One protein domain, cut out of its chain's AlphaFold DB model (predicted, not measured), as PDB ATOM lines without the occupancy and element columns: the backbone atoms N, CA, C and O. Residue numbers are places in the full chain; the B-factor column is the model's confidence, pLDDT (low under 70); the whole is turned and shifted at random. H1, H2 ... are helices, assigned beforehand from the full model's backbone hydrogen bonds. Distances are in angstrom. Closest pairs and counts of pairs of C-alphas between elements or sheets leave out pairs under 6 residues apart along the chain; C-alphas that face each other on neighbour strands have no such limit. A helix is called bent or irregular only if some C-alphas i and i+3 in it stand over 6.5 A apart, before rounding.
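AT A GLANCE: This is residues 4 to 99 of the 252 residues of an uncharacterized protein of Aggregicoccus sp. 17bor-14 (UniProt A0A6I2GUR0). Four helices, H1 to H4, pack crosswise into one body, and the side-by-side hairpin of H5 and H6 packs on H3. The 96 printed residues hold six named helices, H1 to H6, and no named strand: all helix. The whole is compact, radius of gyration of the C-alphas 12.1 A, spanning 34 by 29 by 20 A.

IN THESE COORDINATES: Find C-alpha 4 at (25.469, 63.680, 53.559); H1 runs from there to 15, 16.2 A. Next come H2, 20 to 33, 20.2 A; H3, 37 to 52, 22.8 A; H4, 56 to 71, 23.6 A, only just irregular with C-alphas 60 and 63 6.8 A apart; H5, 79 to 88; and H6, 92 to 98.

HOW THE PARTS SIT: Start at the hub, H3, touching five helices, among them H5, about perpendicular at 77 degrees, closest C-alphas Asp 38 and Ser 85, 5.2 A. Every O i to N i+4 pair is within hydrogen-bond range in H1, H2, H3 and H5, against 9 of 12 in H4 and 1 of 3 in H6, where 3 of 4 O i to N i+3 pairs are.

THE WHOLE: The printed part has no cut, no long link, and no printed residue under 70.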
ATOM      1  N   LEU A   4      24.387  62.862  53.018       88.50
ATOM      2  CA  LEU A   4      25.469  63.680  53.559       88.50
ATOM      3  C   LEU A   4      26.701  63.748  52.640       88.50
ATOM      4  O   LEU A   4      27.249  64.829  52.432       88.50
ATOM      5  N   GLU A   5      27.152  62.625  52.076       90.50
ATOM      6  CA  GLU A   5      28.294  62.625  51.151       90.50
ATOM      7  C   GLU A   5      27.951  63.312  49.826       90.50
ATOM      8  O   GLU A   5      28.779  64.014  49.244       90.50
ATOM      9  N   GLU A   6      26.706  63.192  49.372       90.38
ATOM     10  CA  GLU A   6      26.221  63.921  48.199       90.38
ATOM     11  C   GLU A   6      26.192  65.433  48.451       90.38
ATOM     12  O   GLU A   6      26.685  66.199  47.617       90.38
ATOM     13  N   ALA A   7      25.722  65.860  49.625       92.44
ATOM     14  CA  ALA A   7      25.760  67.256  50.050       92.44
ATOM     15  C   ALA A   7      27.193  67.793  50.141       92.44
ATOM     16  O   ALA A   7      27.473  68.884  49.638       92.44
ATOM     17  N   LYS A   8      28.132  67.012  50.695       95.19
ATOM     18  CA  LYS A   8      29.554  67.383  50.727       95.19
ATOM     19  C   LYS A   8      30.131  67.548  49.322       95.19
ATOM     20  O   LYS A   8      30.779  68.553  49.024       95.19
ATOM     21  N   ASN A   9      29.882  66.594  48.433       94.56
ATOM     22  CA  ASN A   9      30.377  66.660  47.060       94.56
ATOM     23  C   ASN A   9      29.771  67.833  46.289       94.56
ATOM     24  O   ASN A   9      30.484  68.526  45.562       94.56
ATOM     25  N   LEU A  10      28.478  68.108  46.472       93.31
ATOM     26  CA  LEU A  10      27.839  69.285  45.897       93.31
ATOM     27  C   LEU A  10      28.460  70.579  46.427       93.31
ATOM     28  O   LEU A  10      28.816  71.437  45.624       93.31
ATOM     29  N   ALA A  11      28.620  70.713  47.745       94.75
ATOM     30  CA  ALA A  11      29.175  71.918  48.351       94.75
ATOM     31  C   ALA A  11      30.587  72.212  47.832       94.75
ATOM     32  O   ALA A  11      30.856  73.343  47.438       94.75
ATOM     33  N   ARG A  12      31.458  71.196  47.731       95.69
ATOM     34  CA  ARG A  12      32.798  71.346  47.131       95.69
ATOM     35  C   ARG A  12      32.731  71.801  45.673       95.69
ATOM     36  O   ARG A  12      33.427  72.742  45.305       95.69
ATOM     37  N   ARG A  13      31.878  71.172  44.849       94.62
ATOM     38  CA  ARG A  13      31.708  71.544  43.430       94.62
ATOM     39  C   ARG A  13      31.226  72.986  43.275       94.62
ATOM     40  O   ARG A  13      31.799  73.735  42.496       94.62
ATOM     41  N   LEU A  14      30.191  73.370  44.021       93.56
ATOM     42  CA  LEU A  14      29.619  74.716  43.985       93.56
ATOM     43  C   LEU A  14      30.596  75.771  44.520       93.56
ATOM     44  O   LEU A  14      30.683  76.854  43.951       93.56
ATOM     45  N   HIS A  15      31.340  75.457  45.582       92.94
ATOM     46  CA  HIS A  15      32.358  76.341  46.153       92.94
ATOM     47  C   HIS A  15      33.519  76.587  45.179       92.94
ATOM     48  O   HIS A  15      34.030  77.699  45.104       92.94
ATOM     49  N   ALA A  16      33.883  75.584  44.374       92.69
ATOM     50  CA  ALA A  16      34.928  75.704  43.359       92.69
ATOM     51  C   ALA A  16      34.551  76.614  42.169       92.69
ATOM     52  O   ALA A  16      35.395  76.897  41.318       92.69
ATOM     53  N   TYR A  17      33.303  77.081  42.063       89.75
ATOM     54  CA  TYR A  17      32.901  77.973  40.976       89.75
ATOM     55  C   TYR A  17      33.419  79.402  41.189       89.75
ATOM     56  O   TYR A  17      32.971  80.121  42.076       89.75
ATOM     57  N   GLY A  18      34.285  79.870  40.286       74.56
ATOM     58  CA  GLY A  18      34.829  81.240  40.298       74.56
ATOM     59  C   GLY A  18      33.865  82.348  39.838       74.56
ATOM     60  O   GLY A  18      34.253  83.508  39.771       74.56
ATOM     61  N   GLY A  19      32.610  82.022  39.504       75.25
ATOM     62  CA  GLY A  19      31.643  82.946  38.886       75.25
ATOM     63  C   GLY A  19      30.889  83.884  39.843       75.25
ATOM     64  O   GLY A  19      29.932  84.542  39.437       75.25
ATOM     65  N   GLY A  20      31.275  83.932  41.119       85.06
ATOM     66  CA  GLY A  20      30.615  84.744  42.142       85.06
ATOM     67  C   GLY A  20      29.221  84.236  42.561       85.06
ATOM     68  O   GLY A  20      28.739  83.212  42.066       85.06
ATOM     69  N   PRO A  21      28.533  84.948  43.478       86.94
ATOM     70  CA  PRO A  21      27.313  84.452  44.124       86.94
ATOM     71  C   PRO A  21      26.155  84.153  43.166       86.94
ATOM     72  O   PRO A  21      25.346  83.269  43.433       86.94
ATOM     73  N   GLU A  22      26.058  84.869  42.041       90.94
ATOM     74  CA  GLU A  22      24.994  84.646  41.058       90.94
ATOM     75  C   GLU A  22      25.162  83.314  40.316       90.94
ATOM     76  O   GLU A  22      24.189  82.577  40.144       90.94
ATOM     77  N   VAL A  23      26.392  82.980  39.917       93.75
ATOM     78  CA  VAL A  23      26.690  81.715  39.232       93.75
ATOM     79  C   VAL A  23      26.462  80.541  40.174       93.75
ATOM     80  O   VAL A  23      25.807  79.573  39.786       93.75
ATOM     81  N   VAL A  24      26.917  80.653  41.425       94.38
ATOM     82  CA  VAL A  24      26.683  79.626  42.451       94.38
ATOM     83  C   VAL A  24      25.184  79.450  42.713       94.38
ATOM     84  O   VAL A  24      24.715  78.320  42.796       94.38
ATOM     85  N   ARG A  25      24.403  80.539  42.763       95.44
ATOM     86  CA  ARG A  25      22.943  80.496  42.963       95.44
ATOM     87  C   ARG A  25      22.223  79.779  41.822       95.44
ATOM     88  O   ARG A  25      21.450  78.861  42.077       95.44
ATOM     89  N   LYS A  26      22.517  80.137  40.567       95.81
ATOM     90  CA  LYS A  26      21.946  79.465  39.384       95.81
ATOM     91  C   LYS A  26      22.350  77.994  39.314       95.81
ATOM     92  O   LYS A  26      21.554  77.147  38.921       95.81
ATOM     93  N   ALA A  27      23.581  77.670  39.696       95.56
ATOM     94  CA  ALA A  27      24.019  76.287  39.760       95.56
ATOM     95  C   ALA A  27      23.339  75.485  40.873       95.56
ATOM     96  O   ALA A  27      22.920  74.359  40.621       95.56
ATOM     97  N   ALA A  28      23.194  76.061  42.070       95.12
ATOM     98  CA  ALA A  28      22.450  75.446  43.162       95.12
ATOM     99  C   ALA A  28      21.003  75.166  42.737       95.12
ATOM    100  O   ALA A  28      20.526  74.051  42.922       95.12
ATOM    101  N   ALA A  29      20.347  76.123  42.068       96.44
ATOM    102  CA  ALA A  29      19.007  75.930  41.518       96.44
ATOM    103  C   ALA A  29      18.940  74.740  40.547       96.44
ATOM    104  O   ALA A  29      18.068  73.893  40.683       96.44
ATOM    105  N   ARG A  30      19.895  74.620  39.613       96.19
ATOM    106  CA  ARG A  30      19.953  73.489  38.667       96.19
ATOM    107  C   ARG A  30      20.161  72.144  39.360       96.19
ATOM    108  O   ARG A  30      19.587  71.150  38.932       96.19
ATOM    109  N   GLU A  31      21.004  72.092  40.386       94.75
ATOM    110  CA  GLU A  31      21.280  70.849  41.116       94.75
ATOM    111  C   GLU A  31      20.083  70.402  41.963       94.75
ATOM    112  O   GLU A  31      19.831  69.200  42.041       94.75
ATOM    113  N   LEU A  32      19.326  71.351  42.524       94.81
ATOM    114  CA  LEU A  32      18.054  71.090  43.203       94.81
ATOM    115  C   LEU A  32      16.955  70.678  42.210       94.81
ATOM    116  O   LEU A  32      16.242  69.717  42.459       94.81
ATOM    117  N   ALA A  33      16.855  71.352  41.062       95.44
ATOM    118  CA  ALA A  33      15.830  71.098  40.044       95.44
ATOM    119  C   ALA A  33      15.934  69.721  39.376       95.44
ATOM    120  O   ALA A  33      14.935  69.157  38.943       95.44
ATOM    121  N   ARG A  34      17.151  69.179  39.258       94.56
ATOM    122  CA  ARG A  34      17.398  67.858  38.655       94.56
ATOM    123  C   ARG A  34      17.032  66.690  39.568       94.56
ATOM    124  O   ARG A  34      17.151  65.547  39.133       94.56
ATOM    125  N   ARG A  35      16.672  66.961  40.821       93.94
ATOM    126  CA  ARG A  35      16.419  65.947  41.842       93.94
ATOM    127  C   ARG A  35      14.929  65.797  42.119       93.94
ATOM    128  O   ARG A  35      14.189  66.776  42.005       93.94
ATOM    129  N   PRO A  36      14.498  64.599  42.534       95.31
ATOM    130  CA  PRO A  36      13.220  64.418  43.200       95.31
ATOM    131  C   PRO A  36      13.049  65.407  44.375       95.31
ATOM    132  O   PRO A  36      14.036  65.743  45.040       95.31
ATOM    133  N   PRO A  37      11.826  65.908  44.641       95.88
ATOM    134  CA  PRO A  37      11.581  66.880  45.708       95.88
ATOM    135  C   PRO A  37      12.068  66.436  47.092       95.88
ATOM    136  O   PRO A  37      12.567  67.256  47.859       95.88
ATOM    137  N   ASP A  38      11.967  65.146  47.397       95.81
ATOM    138  CA  ASP A  38      12.446  64.522  48.626       95.81
ATOM    139  C   ASP A  38      13.969  64.609  48.771       95.81
ATOM    140  O   ASP A  38      14.455  65.077  49.802       95.81
ATOM    141  N   GLU A  39      14.724  64.267  47.726       95.12
ATOM    142  CA  GLU A  39      16.183  64.423  47.712       95.12
ATOM    143  C   GLU A  39      16.603  65.898  47.780       95.12
ATOM    144  O   GLU A  39      17.573  66.250  48.456       95.12
ATOM    145  N   ALA A  40      15.872  66.789  47.102       95.50
ATOM    146  CA  ALA A  40      16.170  68.219  47.096       95.50
ATOM    147  C   ALA A  40      16.059  68.834  48.502       95.50
ATOM    148  O   ALA A  40      16.938  69.601  48.908       95.50
ATOM    149  N   VAL A  41      15.023  68.482  49.274       96.44
ATOM    150  CA  VAL A  41      14.867  68.985  50.651       96.44
ATOM    151  C   VAL A  41      15.878  68.371  51.616       96.44
ATOM    152  O   VAL A  41      16.408  69.095  52.462       96.44
ATOM    153  N   GLN A  42      16.231  67.089  51.457       95.50
ATOM    154  CA  GLN A  42      17.303  66.470  52.247       95.50
ATOM    155  C   GLN A  42      18.651  67.146  51.986       95.50
ATOM    156  O   GLN A  42      19.424  67.389  52.911       95.50
ATOM    157  N   LEU A  43      18.934  67.483  50.727       95.12
ATOM    158  CA  LEU A  43      20.154  68.173  50.333       95.12
ATOM    159  C   LEU A  43      20.235  69.575  50.949       95.12
ATOM    160  O   LEU A  43      21.287  69.967  51.455       95.12
ATOM    161  N   VAL A  44      19.127  70.322  50.949       96.25
ATOM    162  CA  VAL A  44      19.040  71.623  51.632       96.25
ATOM    163  C   VAL A  44      19.279  71.471  53.135       96.25
ATOM    164  O   VAL A  44      20.078  72.226  53.691       96.25
ATOM    165  N   HIS A  45      18.643  70.491  53.778       96.06
ATOM    166  CA  HIS A  45      18.840  70.208  55.200       96.06
ATOM    167  C   HIS A  45      20.307  69.875  55.516       96.06
ATOM    168  O   HIS A  45      20.916  70.495  56.385       96.06
ATOM    169  N   ALA A  46      20.922  68.970  54.750       95.19
ATOM    170  CA  ALA A  46      22.320  68.588  54.929       95.19
ATOM    171  C   ALA A  46      23.282  69.777  54.751       95.19
ATOM    172  O   ALA A  46      24.244  69.909  55.508       95.19
ATOM    173  N   LEU A  47      23.017  70.680  53.799       95.81
ATOM    174  CA  LEU A  47      23.792  71.917  53.646       95.81
ATOM    175  C   LEU A  47      23.642  72.858  54.851       95.81
ATOM    176  O   LEU A  47      24.626  73.486  55.240       95.81
ATOM    177  N   GLN A  48      22.448  72.959  55.446       95.19
ATOM    178  CA  GLN A  48      22.238  73.744  56.668       95.19
ATOM    179  C   GLN A  48      23.032  73.169  57.846       95.19
ATOM    180  O   GLN A  48      23.695  73.937  58.546       95.19
ATOM    181  N   LEU A  49      23.012  71.845  58.033       93.31
ATOM    182  CA  LEU A  49      23.764  71.168  59.095       93.31
ATOM    183  C   LEU A  49      25.273  71.374  58.936       93.31
ATOM    184  O   LEU A  49      25.920  71.899  59.836       93.31
ATOM    185  N   LEU A  50      25.816  71.066  57.756       94.31
ATOM    186  CA  LEU A  50      27.245  71.214  57.471       94.31
ATOM    187  C   LEU A  50      27.734  72.662  57.648       94.31
ATOM    188  O   LEU A  50      28.830  72.896  58.154       94.31
ATOM    189  N   ALA A  51      26.934  73.650  57.238       94.31
ATOM    190  CA  ALA A  51      27.271  75.055  57.447       94.31
ATOM    191  C   ALA A  51      27.218  75.441  58.933       94.31
ATOM    192  O   ALA A  51      28.034  76.235  59.395       94.31
ATOM    193  N   ARG A  52      26.274  74.876  59.697       91.75
ATOM    194  CA  ARG A  52      26.144  75.111  61.143       91.75
ATOM    195  C   ARG A  52      27.308  74.514  61.932       91.75
ATOM    196  O   ARG A  52      27.740  75.127  62.902       91.75
ATOM    197  N   GLU A  53      27.837  73.381  61.480       92.31
ATOM    198  CA  GLU A  53      29.075  72.764  61.977       92.31
ATOM    199  C   GLU A  53      30.338  73.562  61.598       92.31
ATOM    200  O   GLU A  53      31.438  73.235  62.033       92.31
ATOM    201  N   GLY A  54      30.203  74.621  60.792       92.00
ATOM    202  CA  GLY A  54      31.314  75.473  60.380       92.00
ATOM    203  C   GLY A  54      32.137  74.907  59.225       92.00
ATOM    204  O   GLY A  54      33.229  75.407  58.956       92.00
ATOM    205  N   TRP A  55      31.643  73.893  58.506       95.12
ATOM    206  CA  TRP A  55      32.355  73.373  57.344       95.12
ATOM    207  C   TRP A  55      32.339  74.405  56.208       95.12
ATOM    208  O   TRP A  55      31.286  74.771  55.673       95.12
ATOM    209  N   GLU A  56      33.525  74.900  55.851       94.69
ATOM    210  CA  GLU A  56      33.707  76.066  54.979       94.69
ATOM    211  C   GLU A  56      32.969  75.953  53.629       94.69
ATOM    212  O   GLU A  56      32.202  76.872  53.320       94.69
ATOM    213  N   PRO A  57      33.074  74.851  52.848       95.25
ATOM    214  CA  PRO A  57      32.363  74.748  51.576       95.25
ATOM    215  C   PRO A  57      30.853  74.949  51.721       95.25
ATOM    216  O   PRO A  57      30.260  75.690  50.938       95.25
ATOM    217  N   ALA A  58      30.230  74.351  52.742       95.62
ATOM    218  CA  ALA A  58      28.804  74.528  53.007       95.62
ATOM    219  C   ALA A  58      28.483  75.970  53.429       95.62
ATOM    220  O   ALA A  58      27.542  76.565  52.903       95.62
ATOM    221  N   THR A  59      29.301  76.564  54.300       93.56
ATOM    222  CA  THR A  59      29.141  77.956  54.758       93.56
ATOM    223  C   THR A  59      29.175  78.951  53.591       93.56
ATOM    224  O   THR A  59      28.372  79.888  53.541       93.56
ATOM    225  N   CYS A  60      30.050  78.726  52.608       92.69
ATOM    226  CA  CYS A  60      30.154  79.570  51.419       92.69
ATOM    227  C   CYS A  60      28.955  79.431  50.469       92.69
ATOM    228  O   CYS A  60      28.514  80.429  49.894       92.69
ATOM    229  N   VAL A  61      28.422  78.219  50.281       95.44
ATOM    230  CA  VAL A  61      27.374  77.962  49.272       95.44
ATOM    231  C   VAL A  61      25.956  78.072  49.820       95.44
ATOM    232  O   VAL A  61      25.036  78.327  49.042       95.44
ATOM    233  N   LEU A  62      25.754  77.934  51.137       95.94
ATOM    234  CA  LEU A  62      24.419  77.928  51.742       95.94
ATOM    235  C   LEU A  62      23.642  79.207  51.409       95.94
ATOM    236  O   LEU A  62      22.473  79.135  51.046       95.94
ATOM    237  N   GLY A  63      24.294  80.373  51.438       95.62
ATOM    238  CA  GLY A  63      23.648  81.638  51.067       95.62
ATOM    239  C   GLY A  63      23.116  81.650  49.631       95.62
ATOM    240  O   GLY A  63      22.025  82.157  49.378       95.62
ATOM    241  N   ALA A  64      23.852  81.048  48.696       95.12
ATOM    242  CA  ALA A  64      23.434  80.929  47.305       95.12
ATOM    243  C   ALA A  64      22.307  79.898  47.130       95.12
ATOM    244  O   ALA A  64      21.372  80.153  46.374       95.12
ATOM    245  N   ALA A  65      22.351  78.781  47.864       95.56
ATOM    246  CA  ALA A  65      21.270  77.794  47.886       95.56
ATOM    247  C   ALA A  65      19.968  78.386  48.453       95.56
ATOM    248  O   ALA A  65      18.909  78.249  47.847       95.56
ATOM    249  N   MET A  66      20.044  79.134  49.558       97.00
ATOM    250  CA  MET A  66      18.886  79.827  50.137       97.00
ATOM    251  C   MET A  66      18.321  80.891  49.192       97.00
ATOM    252  O   MET A  66      17.106  81.020  49.045       97.00
ATOM    253  N   ALA A  67      19.188  81.637  48.502       95.94
ATOM    254  CA  ALA A  67      18.761  82.598  47.493       95.94
ATOM    255  C   ALA A  67      18.109  81.921  46.275       95.94
ATOM    256  O   ALA A  67      17.165  82.479  45.718       95.94
ATOM    257  N   ALA A  68      18.566  80.729  45.875       96.25
ATOM    258  CA  ALA A  68      17.971  79.965  44.778       96.25
ATOM    259  C   ALA A  68      16.505  79.611  45.068       96.25
ATOM    260  O   ALA A  68      15.649  79.879  44.231       96.25
ATOM    261  N   LEU A  69      16.201  79.139  46.284       95.25
ATOM    262  CA  LEU A  69      14.839  78.771  46.701       95.25
ATOM    263  C   LEU A  69      13.816  79.917  46.597       95.25
ATOM    264  O   LEU A  69      12.625  79.651  46.506       95.25
ATOM    265  N   GLY A  70      14.249  81.183  46.649       92.38
ATOM    266  CA  GLY A  70      13.353  82.347  46.559       92.38
ATOM    267  C   GLY A  70      13.451  83.157  45.267       92.38
ATOM    268  O   GLY A  70      12.664  84.079  45.074       92.38
ATOM    269  N   GLN A  71      14.440  82.891  44.414       94.44
ATOM    270  CA  GLN A  71      14.695  83.692  43.207       94.44
ATOM    271  C   GLN A  71      14.660  82.877  41.915       94.44
ATOM    272  O   GLN A  71      14.579  83.469  40.847       94.44
ATOM    273  N   GLU A  72      14.737  81.550  41.999       94.94
ATOM    274  CA  GLU A  72      14.739  80.636  40.851       94.94
ATOM    275  C   GLU A  72      13.509  79.713  40.901       94.94
ATOM    276  O   GLU A  72      13.573  78.549  40.518       94.94
ATOM    277  N   THR A  73      12.379  80.225  41.405       90.12
ATOM    278  CA  THR A  73      11.142  79.458  41.637       90.12
ATOM    279  C   THR A  73      10.569  78.839  40.365       90.12
ATOM    280  O   THR A  73       9.964  77.782  40.434       90.12
ATOM    281  N   GLU A  74      10.789  79.459  39.204       91.38
ATOM    282  CA  GLU A  74      10.376  78.915  37.899       91.38
ATOM    283  C   GLU A  74      11.206  77.697  37.470       91.38
ATOM    284  O   GLU A  74      10.756  76.891  36.662       91.38
ATOM    285  N   SER A  75      12.431  77.567  37.986       92.06
ATOM    286  CA  SER A  75      13.331  76.453  37.670       92.06
ATOM    287  C   SER A  75      13.232  75.305  38.673       92.06
ATOM    288  O   SER A  75      13.802  74.246  38.427       92.06
ATOM    289  N   LEU A  76      12.573  75.513  39.811       93.12
ATOM    290  CA  LEU A  76      12.476  74.552  40.906       93.12
ATOM    291  C   LEU A  76      11.089  73.894  40.932       93.12
ATOM    292  O   LEU A  76      10.132  74.467  40.411       93.12
ATOM    293  N   PRO A  77      10.949  72.717  41.572       93.06
ATOM    294  CA  PRO A  77       9.633  72.203  41.928       93.06
ATOM    295  C   PRO A  77       8.831  73.252  42.704       93.06
ATOM    296  O   PRO A  77       9.403  74.063  43.440       93.06
ATOM    297  N   ALA A  78       7.506  73.220  42.544       93.56
ATOM    298  CA  ALA A  78       6.619  74.169  43.206       93.56
ATOM    299  C   ALA A  78       6.881  74.182  44.729       93.56
ATOM    300  O   ALA A  78       7.071  73.107  45.314       93.56
ATOM    301  N   PRO A  79       6.903  75.356  45.390       92.81
ATOM    302  CA  PRO A  79       7.230  75.440  46.812       92.81
ATOM    303  C   PRO A  79       6.344  74.555  47.700       92.81
ATOM    304  O   PRO A  79       6.835  74.017  48.682       92.81
ATOM    305  N   GLU A  80       5.079  74.353  47.326       94.38
ATOM    306  CA  GLU A  80       4.126  73.467  48.008       94.38
ATOM    307  C   GLU A  80       4.590  72.007  47.996       94.38
ATOM    308  O   GLU A  80       4.451  71.295  48.985       94.38
ATOM    309  N   VAL A  81       5.164  71.562  46.875       96.25
ATOM    310  CA  VAL A  81       5.675  70.196  46.721       96.25
ATOM    311  C   VAL A  81       6.915  70.009  47.589       96.25
ATOM    312  O   VAL A  81       7.027  69.009  48.292       96.25
ATOM    313  N   LEU A  82       7.824  70.988  47.595       95.75
ATOM    314  CA  LEU A  82       9.006  70.956  48.460       95.75
ATOM    315  C   LEU A  82       8.618  71.001  49.945       95.75
ATOM    316  O   LEU A  82       9.158  70.241  50.745       95.75
ATOM    317  N   GLU A  83       7.653  71.839  50.321       95.62
ATOM    318  CA  GLU A  83       7.133  71.917  51.689       95.62
ATOM    319  C   GLU A  83       6.523  70.581  52.136       95.62
ATOM    320  O   GLU A  83       6.867  70.073  53.208       95.62
ATOM    321  N   GLN A  84       5.681  69.973  51.294       96.25
ATOM    322  CA  GLN A  84       5.069  68.671  51.558       96.25
ATOM    323  C   GLN A  84       6.127  67.568  51.699       96.25
ATOM    324  O   GLN A  84       6.057  66.767  52.634       96.25
ATOM    325  N   SER A  85       7.133  67.541  50.821       96.88
ATOM    326  CA  SER A  85       8.244  66.586  50.893       96.88
ATOM    327  C   SER A  85       9.114  66.772  52.136       96.88
ATOM    328  O   SER A  85       9.573  65.778  52.697       96.88
ATOM    329  N   ALA A  86       9.338  68.007  52.594       96.44
ATOM    330  CA  ALA A  86      10.047  68.273  53.848       96.44
ATOM    331  C   ALA A  86       9.227  67.809  55.063       96.44
ATOM    332  O   ALA A  86       9.767  67.169  55.966       96.44
ATOM    333  N   GLY A  87       7.914  68.063  55.053       96.31
ATOM    334  CA  GLY A  87       6.995  67.615  56.100       96.31
ATOM    335  C   GLY A  87       6.915  66.090  56.212       96.31
ATOM    336  O   GLY A  87       7.021  65.551  57.311       96.31
ATOM    337  N   ALA A  88       6.816  65.384  55.081       96.88
ATOM    338  CA  ALA A  88       6.781  63.918  55.035       96.88
ATOM    339  C   ALA A  88       8.052  63.258  55.599       96.88
ATOM    340  O   ALA A  88       8.006  62.122  56.064       96.88
ATOM    341  N   GLN A  89       9.175  63.975  55.577       95.19
ATOM    342  CA  GLN A  89      10.472  63.508  56.067       95.19
ATOM    343  C   GLN A  89      10.821  64.034  57.463       95.19
ATOM    344  O   GLN A  89      11.938  63.820  57.926       95.19
ATOM    345  N   ALA A  90       9.884  64.721  58.129       94.94
ATOM    346  CA  ALA A  90      10.092  65.341  59.434       94.94
ATOM    347  C   ALA A  90      11.309  66.291  59.469       94.94
ATOM    348  O   ALA A  90      12.103  66.255  60.407       94.94
ATOM    349  N   LEU A  91      11.439  67.155  58.451       94.06
ATOM    350  CA  LEU A  91      12.484  68.184  58.338       94.06
ATOM    351  C   LEU A  91      11.914  69.593  58.613       94.06
ATOM    352  O   LEU A  91      11.768  70.392  57.677       94.06
ATOM    353  N   PRO A  92      11.566  69.935  59.870       93.25
ATOM    354  CA  PRO A  92      10.857  71.174  60.183       93.25
ATOM    355  C   PRO A  92      11.669  72.440  59.854       93.25
ATOM    356  O   PRO A  92      11.082  73.452  59.470       93.25
ATOM    357  N   GLU A  93      13.006  72.400  59.905       91.62
ATOM    358  CA  GLU A  93      13.873  73.529  59.519       91.62
ATOM    359  C   GLU A  93      13.723  73.896  58.040       91.62
ATOM    360  O   GLU A  93      13.885  75.063  57.666       91.62
ATOM    361  N   VAL A  94      13.433  72.894  57.204       94.75
ATOM    362  CA  VAL A  94      13.250  73.051  55.759       94.75
ATOM    363  C   VAL A  94      11.807  73.401  55.430       94.75
ATOM    364  O   VAL A  94      11.590  74.276  54.597       94.75
ATOM    365  N   THR A  95      10.823  72.815  56.119       95.12
ATOM    366  CA  THR A  95       9.405  73.190  55.973       95.12
ATOM    367  C   THR A  95       9.208  74.694  56.178       95.12
ATOM    368  O   THR A  95       8.575  75.356  55.358       95.12
ATOM    369  N   VAL A  96       9.840  75.280  57.204       93.88
ATOM    370  CA  VAL A  96       9.705  76.719  57.501       93.88
ATOM    371  C   VAL A  96      10.225  77.623  56.367       93.88
ATOM    372  O   VAL A  96       9.735  78.747  56.228       93.88
ATOM    373  N   LEU A  97      11.128  77.154  55.492       94.56
ATOM    374  CA  LEU A  97      11.625  77.926  54.333       94.56
ATOM    375  C   LEU A  97      10.526  78.324  53.340       94.56
ATOM    376  O   LEU A  97      10.721  79.256  52.546       94.56
ATOM    377  N   PHE A  98       9.395  77.623  53.386       93.38
ATOM    378  CA  PHE A  98       8.252  77.802  52.499       93.38
ATOM    379  C   PHE A  98       7.062  78.484  53.192       93.38
ATOM    380  O   PHE A  98       5.989  78.573  52.608       93.38
ATOM    381  N   THR A  99       7.259  79.039  54.399       88.62
ATOM    382  CA  THR A  99       6.210  79.739  55.165       88.62
ATOM    383  C   THR A  99       5.564  80.866  54.357       88.62
ATOM    384  O   THR A  99       6.217  81.859  54.025       88.62
TER     385      THR A  99